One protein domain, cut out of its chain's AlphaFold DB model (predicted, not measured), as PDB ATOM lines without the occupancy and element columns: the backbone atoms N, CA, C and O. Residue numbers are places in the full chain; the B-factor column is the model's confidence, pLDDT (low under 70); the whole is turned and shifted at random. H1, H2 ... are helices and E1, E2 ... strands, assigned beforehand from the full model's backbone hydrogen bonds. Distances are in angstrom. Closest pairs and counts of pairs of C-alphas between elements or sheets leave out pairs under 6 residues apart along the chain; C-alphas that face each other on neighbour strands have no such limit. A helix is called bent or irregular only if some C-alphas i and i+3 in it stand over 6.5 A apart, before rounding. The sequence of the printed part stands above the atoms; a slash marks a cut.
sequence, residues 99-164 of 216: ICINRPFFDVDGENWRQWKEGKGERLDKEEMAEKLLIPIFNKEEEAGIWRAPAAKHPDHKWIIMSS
ATOM      1  N   ILE A  99      43.976  75.988  78.553       96.88
ATOM      2  CA  ILE A  99      45.422  75.910  78.389       96.88
ATOM      3  C   ILE A  99      45.975  74.764  79.228       96.88
ATOM      4  O   ILE A  99      45.458  74.446  80.304       96.88
ATOM      5  N   CYS A 100      47.042  74.155  78.739       97.12
ATOM      6  CA  CYS A 100      47.805  73.160  79.467       97.12
ATOM      7  C   CYS A 100      48.576  73.822  80.614       97.12
ATOM      8  O   CYS A 100      49.244  74.845  80.433       97.12
ATOM      9  N   ILE A 101      48.501  73.219  81.798       96.50
ATOM     10  CA  ILE A 101      49.295  73.599  82.965       96.50
ATOM     11  C   ILE A 101      50.244  72.480  83.368       96.50
ATOM     12  O   ILE A 101      49.945  71.313  83.150       96.50
ATOM     13  N   ASN A 102      51.364  72.821  84.000       95.94
ATOM     14  CA  ASN A 102      52.243  71.826  84.585       95.94
ATOM     15  C   ASN A 102      51.519  70.943  85.594       95.94
ATOM     16  O   ASN A 102      50.598  71.380  86.302       95.94
ATOM     17  N   ARG A 103      51.993  69.700  85.683       96.44
ATOM     18  CA  ARG A 103      51.495  68.721  86.644       96.44
ATOM     19  C   ARG A 103      51.551  69.279  88.076       96.44
ATOM     20  O   ARG A 103      52.635  69.599  88.569       96.44
ATOM     21  N   PRO A 104      50.410  69.387  88.782       95.38
ATOM     22  CA  PRO A 104      50.398  69.911  90.140       95.38
ATOM     23  C   PRO A 104      51.198  69.040  91.112       95.38
ATOM     24  O   PRO A 104      51.165  67.812  91.034       95.38
ATOM     25  N   PHE A 105      51.828  69.677  92.103       95.38
ATOM     26  CA  PHE A 105      52.635  68.989  93.117       95.38
ATOM     27  C   PHE A 105      51.891  67.842  93.816       95.38
ATOM     28  O   PHE A 105      52.469  66.782  94.017       95.38
ATOM     29  N   PHE A 106      50.602  68.010  94.140       95.44
ATOM     30  CA  PHE A 106      49.824  66.967  94.823       95.44
ATOM     31  C   PHE A 106      49.695  65.675  94.004       95.44
ATOM     32  O   PHE A 106      49.538  64.601  94.577       95.44
ATOM     33  N   ASP A 107      49.735  65.765  92.672       96.31
ATOM     34  CA  ASP A 107      49.642  64.588  91.811       96.31
ATOM     35  C   ASP A 107      51.003  63.886  91.686       96.31
ATOM     36  O   ASP A 107      51.049  62.659  91.610       96.31
ATOM     37  N   VAL A 108      52.104  64.645  91.748       96.31
ATOM     38  CA  VAL A 108      53.470  64.100  91.862       96.31
ATOM     39  C   VAL A 108      53.670  63.414  93.217       96.31
ATOM     40  O   VAL A 108      54.123  62.274  93.257       96.31
ATOM     41  N   ASP A 109      53.263  64.058  94.312       96.31
ATOM     42  CA  ASP A 109      53.315  63.500  95.672       96.31
ATOM     43  C   ASP A 109      52.451  62.234  95.793       96.31
ATOM     44  O   ASP A 109      52.892  61.204  96.300       96.31
ATOM     45  N   GLY A 110      51.239  62.258  95.231       96.50
ATOM     46  CA  GLY A 110      50.369  61.084  95.183       96.50
ATOM     47  C   GLY A 110      50.970  59.909  94.402       96.50
ATOM     48  O   GLY A 110      50.787  58.755  94.794       96.50
ATOM     49  N   GLU A 111      51.700  60.182  93.319       96.19
ATOM     50  CA  GLU A 111      52.401  59.155  92.545       96.19
ATOM     51  C   GLU A 111      53.600  58.579  93.306       96.19
ATOM     52  O   GLU A 111      53.715  57.359  93.419       96.19
ATOM     53  N   ASN A 112      54.428  59.439  93.905       96.88
ATOM     54  CA  ASN A 112      55.535  59.026  94.770       96.88
ATOM     55  C   ASN A 112      55.032  58.147  95.932       96.88
ATOM     56  O   ASN A 112      55.573  57.072  96.198       96.88
ATOM     57  N   TRP A 113      53.921  58.538  96.565       97.06
ATOM     58  CA  TRP A 113      53.274  57.746  97.610       97.06
ATOM     59  C   TRP A 113      52.832  56.359  97.121       97.06
ATOM     60  O   TRP A 113      52.987  55.371  97.845       97.06
ATOM     61  N   ARG A 114      52.276  56.257  95.904       97.56
ATOM     62  CA  ARG A 114      51.886  54.965  95.312       97.56
ATOM     63  C   ARG A 114      53.095  54.069  95.064       97.56
ATOM     64  O   ARG A 114      53.063  52.909  95.468       97.56
ATOM     65  N   GLN A 115      54.153  54.607  94.466       96.94
ATOM     66  CA  GLN A 115      55.368  53.849  94.160       96.94
ATOM     67  C   GLN A 115      56.043  53.315  95.424       96.94
ATOM     68  O   GLN A 115      56.420  52.143  95.469       96.94
ATOM     69  N   TRP A 116      56.108  54.134  96.476       96.94
ATOM     70  CA  TRP A 116      56.593  53.698  97.782       96.94
ATOM     71  C   TRP A 116      55.744  52.565  98.368       96.94
ATOM     72  O   TRP A 116      56.274  51.547  98.808       96.94
ATOM     73  N   LYS A 117      54.412  52.700  98.328       97.44
ATOM     74  CA  LYS A 117      53.495  51.679  98.857       97.44
ATOM     75  C   LYS A 117      53.608  50.341  98.117       97.44
ATOM     76  O   LYS A 117      53.412  49.291  98.721       97.44
ATOM     77  N   GLU A 118      53.903  50.380  96.823       98.25
ATOM     78  CA  GLU A 118      54.118  49.193  95.989       98.25
ATOM     79  C   GLU A 118      55.532  48.602  96.129       98.25
ATOM     80  O   GLU A 118      55.826  47.591  95.498       98.25
ATOM     81  N   GLY A 119      56.410  49.213  96.936       96.94
ATOM     82  CA  GLY A 119      57.799  48.778  97.105       96.94
ATOM     83  C   GLY A 119      58.677  49.034  95.875       96.94
ATOM     84  O   GLY A 119      59.744  48.441  95.753       96.94
ATOM     85  N   LYS A 120      58.232  49.897  94.953       96.25
ATOM     86  CA  LYS A 120      58.938  50.223  93.702       96.25
ATOM     87  C   LYS A 120      59.954  51.359  93.852       96.25
ATOM     88  O   LYS A 120      60.676  51.647  92.904       96.25
ATOM     89  N   GLY A 121      59.999  52.015  95.010       93.69
ATOM     90  CA  GLY A 121      60.911  53.124  95.271       93.69
ATOM     91  C   GLY A 121      60.916  53.562  96.733       93.69
ATOM     92  O   GLY A 121      60.070  53.152  97.531       93.69
ATOM     93  N   GLU A 122      61.888  54.403  97.075       95.44
ATOM     94  CA  GLU A 122      61.962  55.071  98.370       95.44
ATOM     95  C   GLU A 122      60.991  56.253  98.420       95.44
ATOM     96  O   GLU A 122      60.738  56.925  97.419       95.44
ATOM     97  N   ARG A 123      60.445  56.521  99.605       95.75
ATOM     98  CA  ARG A 123      59.615  57.697  99.810       95.75
ATOM     99  C   ARG A 123      60.493  58.935  99.911       95.75
ATOM    100  O   ARG A 123      61.102  59.172 100.944       95.75
ATOM    101  N   LEU A 124      60.468  59.745  98.863       96.69
ATOM    102  CA  LEU A 124      61.125  61.048  98.871       96.69
ATOM    103  C   LEU A 124      60.406  62.046  99.795       96.69
ATOM    104  O   LEU A 124      59.170  62.088  99.838       96.69
ATOM    105  N   ASP A 125      61.189  62.879 100.479       96.50
ATOM    106  CA  ASP A 125      60.698  64.047 101.214       96.50
ATOM    107  C   ASP A 125      60.243  65.164 100.262       96.50
ATOM    108  O   ASP A 125      60.472  65.122  99.053       96.50
ATOM    109  N   LYS A 126      59.546  66.177 100.788       94.00
ATOM    110  CA  LYS A 126      58.907  67.215  99.957       94.00
ATOM    111  C   LYS A 126      59.909  68.036  99.157       94.00
ATOM    112  O   LYS A 126      59.652  68.337  97.992       94.00
ATOM    113  N   GLU A 127      61.020  68.388  99.783       95.56
ATOM    114  CA  GLU A 127      62.121  69.127  99.179       95.56
ATOM    115  C   GLU A 127      62.773  68.286  98.072       95.56
ATOM    116  O   GLU A 127      62.902  68.743  96.938       95.56
ATOM    117  N   GLU A 128      63.051  67.011  98.352       96.31
ATOM    118  CA  GLU A 128      63.632  66.099  97.366       96.31
ATOM    119  C   GLU A 128      62.689  65.806  96.197       96.31
ATOM    120  O   GLU A 128      63.135  65.705  95.056       96.31
ATOM    121  N   MET A 129      61.381  65.693  96.443       96.19
ATOM    122  CA  MET A 129      60.384  65.550  95.380       96.19
ATOM    123  C   MET A 129      60.356  66.776  94.472       96.19
ATOM    124  O   MET A 129      60.229  66.634  93.253       96.19
ATOM    125  N   ALA A 130      60.461  67.978  95.045       93.38
ATOM    126  CA  ALA A 130      60.499  69.202  94.259       93.38
ATOM    127  C   ALA A 130      61.725  69.209  93.330       93.38
ATOM    128  O   ALA A 130      61.587  69.469  92.135       93.38
ATOM    129  N   GLU A 131      62.895  68.851  93.853       96.25
ATOM    130  CA  GLU A 131      64.152  68.871  93.101       96.25
ATOM    131  C   GLU A 131      64.282  67.723  92.093       96.25
ATOM    132  O   GLU A 131      64.633  67.955  90.936       96.25
ATOM    133  N   LYS A 132      63.984  66.485  92.502       96.62
ATOM    134  CA  LYS A 132      64.220  65.275  91.695       96.62
ATOM    135  C   LYS A 132      63.090  64.972  90.716       96.62
ATOM    136  O   LYS A 132      63.345  64.387  89.666       96.62
ATOM    137  N   LEU A 133      61.845  65.314  91.057       95.62
ATOM    138  CA  LEU A 133      60.677  64.960  90.245       95.62
ATOM    139  C   LEU A 133      60.042  66.191  89.610       95.62
ATOM    140  O   LEU A 133      59.891  66.236  88.391       95.62
ATOM    141  N   LEU A 134      59.684  67.197  90.409       94.81
ATOM    142  CA  LEU A 134      58.871  68.310  89.921       94.81
ATOM    143  C   LEU A 134      59.624  69.189  88.913       94.81
ATOM    144  O   LEU A 134      59.089  69.443  87.837       94.81
ATOM    145  N   ILE A 135      60.848  69.627  89.231       95.31
ATOM    146  CA  ILE A 135      61.647  70.481  88.333       95.31
ATOM    147  C   ILE A 135      61.965  69.764  87.006       95.31
ATOM    148  O   ILE A 135      61.716  70.349  85.953       95.31
ATOM    149  N   PRO A 136      62.429  68.498  86.989       97.31
ATOM    150  CA  PRO A 136      62.682  67.798  85.731       97.31
ATOM    151  C   PRO A 136      61.421  67.552  84.899       97.31
ATOM    152  O   PRO A 136      61.489  67.619  83.674       97.31
ATOM    153  N   ILE A 137      60.274  67.274  85.532       95.75
ATOM    154  CA  ILE A 137      58.989  67.174  84.821       95.75
ATOM    155  C   ILE A 137      58.629  68.529  84.206       95.75
ATOM    156  O   ILE A 137      58.260  68.576  83.036       95.75
ATOM    157  N   PHE A 138      58.790  69.618  84.964       95.88
ATOM    158  CA  PHE A 138      58.506  70.968  84.485       95.88
ATOM    159  C   PHE A 138      59.346  71.321  83.255       95.88
ATOM    160  O   PHE A 138      58.783  71.705  82.233       95.88
ATOM    161  N   ASN A 139      60.662  71.113  83.324       96.69
ATOM    162  CA  ASN A 139      61.571  71.414  82.217       96.69
ATOM    163  C   ASN A 139      61.227  70.591  80.968       96.69
ATOM    164  O   ASN A 139      61.192  71.134  79.872       96.69
ATOM    165  N   LYS A 140      60.885  69.304  81.124       96.75
ATOM    166  CA  LYS A 140      60.441  68.459  80.000       96.75
ATOM    167  C   LYS A 140      59.138  68.956  79.370       96.75
ATOM    168  O   LYS A 140      59.001  68.928  78.153       96.75
ATOM    169  N   GLU A 141      58.172  69.385  80.184       95.62
ATOM    170  CA  GLU A 141      56.900  69.943  79.699       95.62
ATOM    171  C   GLU A 141      57.106  71.298  78.995       95.62
ATOM    172  O   GLU A 141      56.416  71.596  78.017       95.62
ATOM    173  N   GLU A 142      58.058  72.106  79.464       95.12
ATOM    174  CA  GLU A 142      58.436  73.384  78.851       95.12
ATOM    175  C   GLU A 142      59.186  73.183  77.525       95.12
ATOM    176  O   GLU A 142      58.807  73.778  76.518       95.12
ATOM    177  N   GLU A 143      60.173  72.284  77.488       96.56
ATOM    178  CA  GLU A 143      60.908  71.901  76.272       96.56
ATOM    179  C   GLU A 143      59.982  71.302  75.202       96.56
ATOM    180  O   GLU A 143      60.143  71.572  74.013       96.56
ATOM    181  N   ALA A 144      58.971  70.533  75.619       96.38
ATOM    182  CA  ALA A 144      57.944  69.997  74.727       96.38
ATOM    183  C   ALA A 144      56.924  71.055  74.256       96.38
ATOM    184  O   ALA A 144      56.030  70.735  73.470       96.38
ATOM    185  N   GLY A 145      57.015  72.295  74.749       95.69
ATOM    186  CA  GLY A 145      56.076  73.367  74.430       95.69
ATOM    187  C   GLY A 145      54.655  73.100  74.928       95.69
ATOM    188  O   GLY A 145      53.713  73.671  74.388       95.69
ATOM    189  N   ILE A 146      54.484  72.227  75.928       96.69
ATOM    190  CA  ILE A 146      53.172  71.886  76.498       96.69
ATOM    191  C   ILE A 146      52.714  73.002  77.434       96.69
ATOM    192  O   ILE A 146      51.528  73.321  77.503       96.69
ATOM    193  N   TRP A 147      53.637  73.619  78.169       94.44
ATOM    194  CA  TRP A 147      53.294  74.659  79.133       94.44
ATOM    195  C   TRP A 147      52.612  75.860  78.463       94.44
ATOM    196  O   TRP A 147      53.159  76.477  77.553       94.44
ATOM    197  N   ARG A 148      51.402  76.196  78.937       93.19
ATOM    198  CA  ARG A 148      50.528  77.267  78.419       93.19
ATOM    199  C   ARG A 148      50.057  77.095  76.973       93.19
ATOM    200  O   ARG A 148      49.375  77.981  76.460       93.19
ATOM    201  N   ALA A 149      50.345  75.968  76.327       95.31
ATOM    202  CA  ALA A 149      49.792  75.681  75.014       95.31
ATOM    203  C   ALA A 149      48.272  75.442  75.085       95.31
ATOM    204  O   ALA A 149      47.755  75.026  76.127       95.31
ATOM    205  N   PRO A 150      47.529  75.670  73.986       96.06
ATOM    206  CA  PRO A 150      46.121  75.299  73.905       96.06
ATOM    207  C   PRO A 150      45.928  73.796  74.138       96.06
ATOM    208  O   PRO A 150      46.584  72.979  73.487       96.06
ATOM    209  N   ALA A 151      44.973  73.424  74.992       96.69
ATOM    210  CA  ALA A 151      44.680  72.024  75.319       96.69
ATOM    211  C   ALA A 151      44.326  71.177  74.082       96.69
ATOM    212  O   ALA A 151      44.634  69.992  74.026       96.69
ATOM    213  N   ALA A 152      43.745  71.801  73.052       95.94
ATOM    214  CA  ALA A 152      43.424  71.145  71.787       95.94
ATOM    215  C   ALA A 152      44.654  70.555  71.069       95.94
ATOM    216  O   ALA A 152      44.511  69.588  70.327       95.94
ATOM    217  N   LYS A 153      45.856  71.112  71.286       96.88
ATOM    218  CA  LYS A 153      47.102  70.602  70.689       96.88
ATOM    219  C   LYS A 153      47.682  69.401  71.441       96.88
ATOM    220  O   LYS A 153      48.502  68.683  70.882       96.88
ATOM    221  N   HIS A 154      47.260  69.180  72.687       96.69
ATOM    222  CA  HIS A 154      47.804  68.153  73.574       96.69
ATOM    223  C   HIS A 154      46.665  67.375  74.259       96.69
ATOM    224  O   HIS A 154      46.468  67.520  75.465       96.69
ATOM    225  N   PRO A 155      45.901  66.551  73.514       96.00
ATOM    226  CA  PRO A 155      44.745  65.831  74.060       96.00
ATOM    227  C   PRO A 155      45.120  64.828  75.161       96.00
ATOM    228  O   PRO A 155      44.309  64.553  76.043       96.00
ATOM    229  N   ASP A 156      46.354  64.323  75.140       96.44
ATOM    230  CA  ASP A 156      46.873  63.402  76.154       96.44
ATOM    231  C   ASP A 156      47.281  64.116  77.454       96.44
ATOM    232  O   ASP A 156      47.496  63.474  78.488       96.44
ATOM    233  N   HIS A 157      47.385  65.451  77.437       96.25
ATOM    234  CA  HIS A 157      47.773  66.213  78.615       96.25
ATOM    235  C   HIS A 157      46.596  66.373  79.573       96.25
ATOM    236  O   HIS A 157      45.619  67.075  79.318       96.25
ATOM    237  N   LYS A 158      46.708  65.730  80.732       96.38
ATOM    238  CA  LYS A 158      45.634  65.668  81.729       96.38
ATOM    239  C   LYS A 158      45.362  67.008  82.423       96.38
ATOM    240  O   LYS A 158      44.252  67.241  82.902       96.38
ATOM    241  N   TRP A 159      46.379  67.857  82.553       96.31
ATOM    242  CA  TRP A 159      46.326  69.031  83.423       96.31
ATOM    243  C   TRP A 159      46.024  70.278  82.616       96.31
ATOM    244  O   TRP A 159      46.904  70.881  82.009       96.31
ATOM    245  N   ILE A 160      44.757  70.671  82.634       96.94
ATOM    246  CA  ILE A 160      44.272  71.849  81.926       96.94
ATOM    247  C   ILE A 160      43.579  72.802  82.893       96.94
ATOM    248  O   ILE A 160      42.985  72.390  83.892       96.94
ATOM    249  N   ILE A 161      43.651  74.090  82.588       96.44
ATOM    250  CA  ILE A 161      42.903  75.135  83.279       96.44
ATOM    251  C   ILE A 161      42.363  76.113  82.241       96.44
ATOM    252  O   ILE A 161      42.972  76.327  81.196       96.44
ATOM    253  N   MET A 162      41.244  76.760  82.542       96.69
ATOM    254  CA  MET A 162      40.804  77.896  81.741       96.69
ATOM    255  C   MET A 162      41.805  79.050  81.855       96.69
ATOM    256  O   MET A 162      42.213  79.415  82.964       96.69
ATOM    257  N   SER A 163      42.134  79.676  80.727       94.19
ATOM    258  CA  SER A 163      43.069  80.804  80.640       94.19
ATOM    259  C   SER A 163      42.723  81.931  81.627       94.19
ATOM    260  O   SER A 163      43.560  82.363  82.423       94.19
ATOM    261  N   SER A 164      41.451  82.343  81.696       92.12
ATOM    262  CA  SER A 164      41.008  83.383  82.641       92.12
ATOM    263  C   SER A 164      41.202  83.015  84.118       92.12
ATOM    264  O   SER A 164      41.456  83.892  84.949       92.12
TER     265      SER A 164
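AT A GLANCE: This is residues 99 to 164 of the 216 residues of the protein "Predicted protein" of Leptosphaeria maculans (strain JN3 / isolate v23.1.3 / race Av1-4-5-6-7-8) (UniProt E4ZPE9). Two helices meet at a steep angle, the first residues of H1 against residues 126 to 134 of H2; towards the other end of the elongated model, a long loop leads from H2 to the short strand E1, paired with residues 99 to 100. The printed part has 66 residues, with two named helices and one named strand in the order H1, H2, E1 along the chain; of the 34 residues in named elements, helices hold 31 and the strand 3, and the class is mostly helix. It is only just loose, close to compact, with a radius of gyration of the C-alphas of 13.3 A and spans of 37 by 20 by 19 A.

IN THESE COORDINATES: H1, residues 105 to 117, begins at C-alpha (52.635, 68.989, 93.117) and is 18.3 A long. H2, residues 126 to 143, is 24.2 A long, with a kink of 28 degrees near residue 133; it is only just irregular, C-alphas 132 and 135 being 6.7 A apart. E1, residues 160 to 162, ends at C-alpha (40.804, 77.896, 81.741).

HOW THE PARTS SIT: H1 touches H2 with residues 105 to 109 alone, opposite ways at a steep tilt of 61 degrees; the closest C-alphas, of Phe 105 and Leu 134, are 7.0 A apart. E1 is apart from both helices and pairs with no named strand; residues 160 to 161 of it pair antiparallel with residues 99 to 100. Every O i to N i+4 pair is within hydrogen-bond range in H1, and 12 of 14 in H2.

THE WHOLE: The farthest C-alphas, of Gly 119 and Ser 164, are 41.1 A apart. The link from H2 to E1 is long, 16 residues. The printed part has no cut, and no printed residue is under 70 in pLDDT.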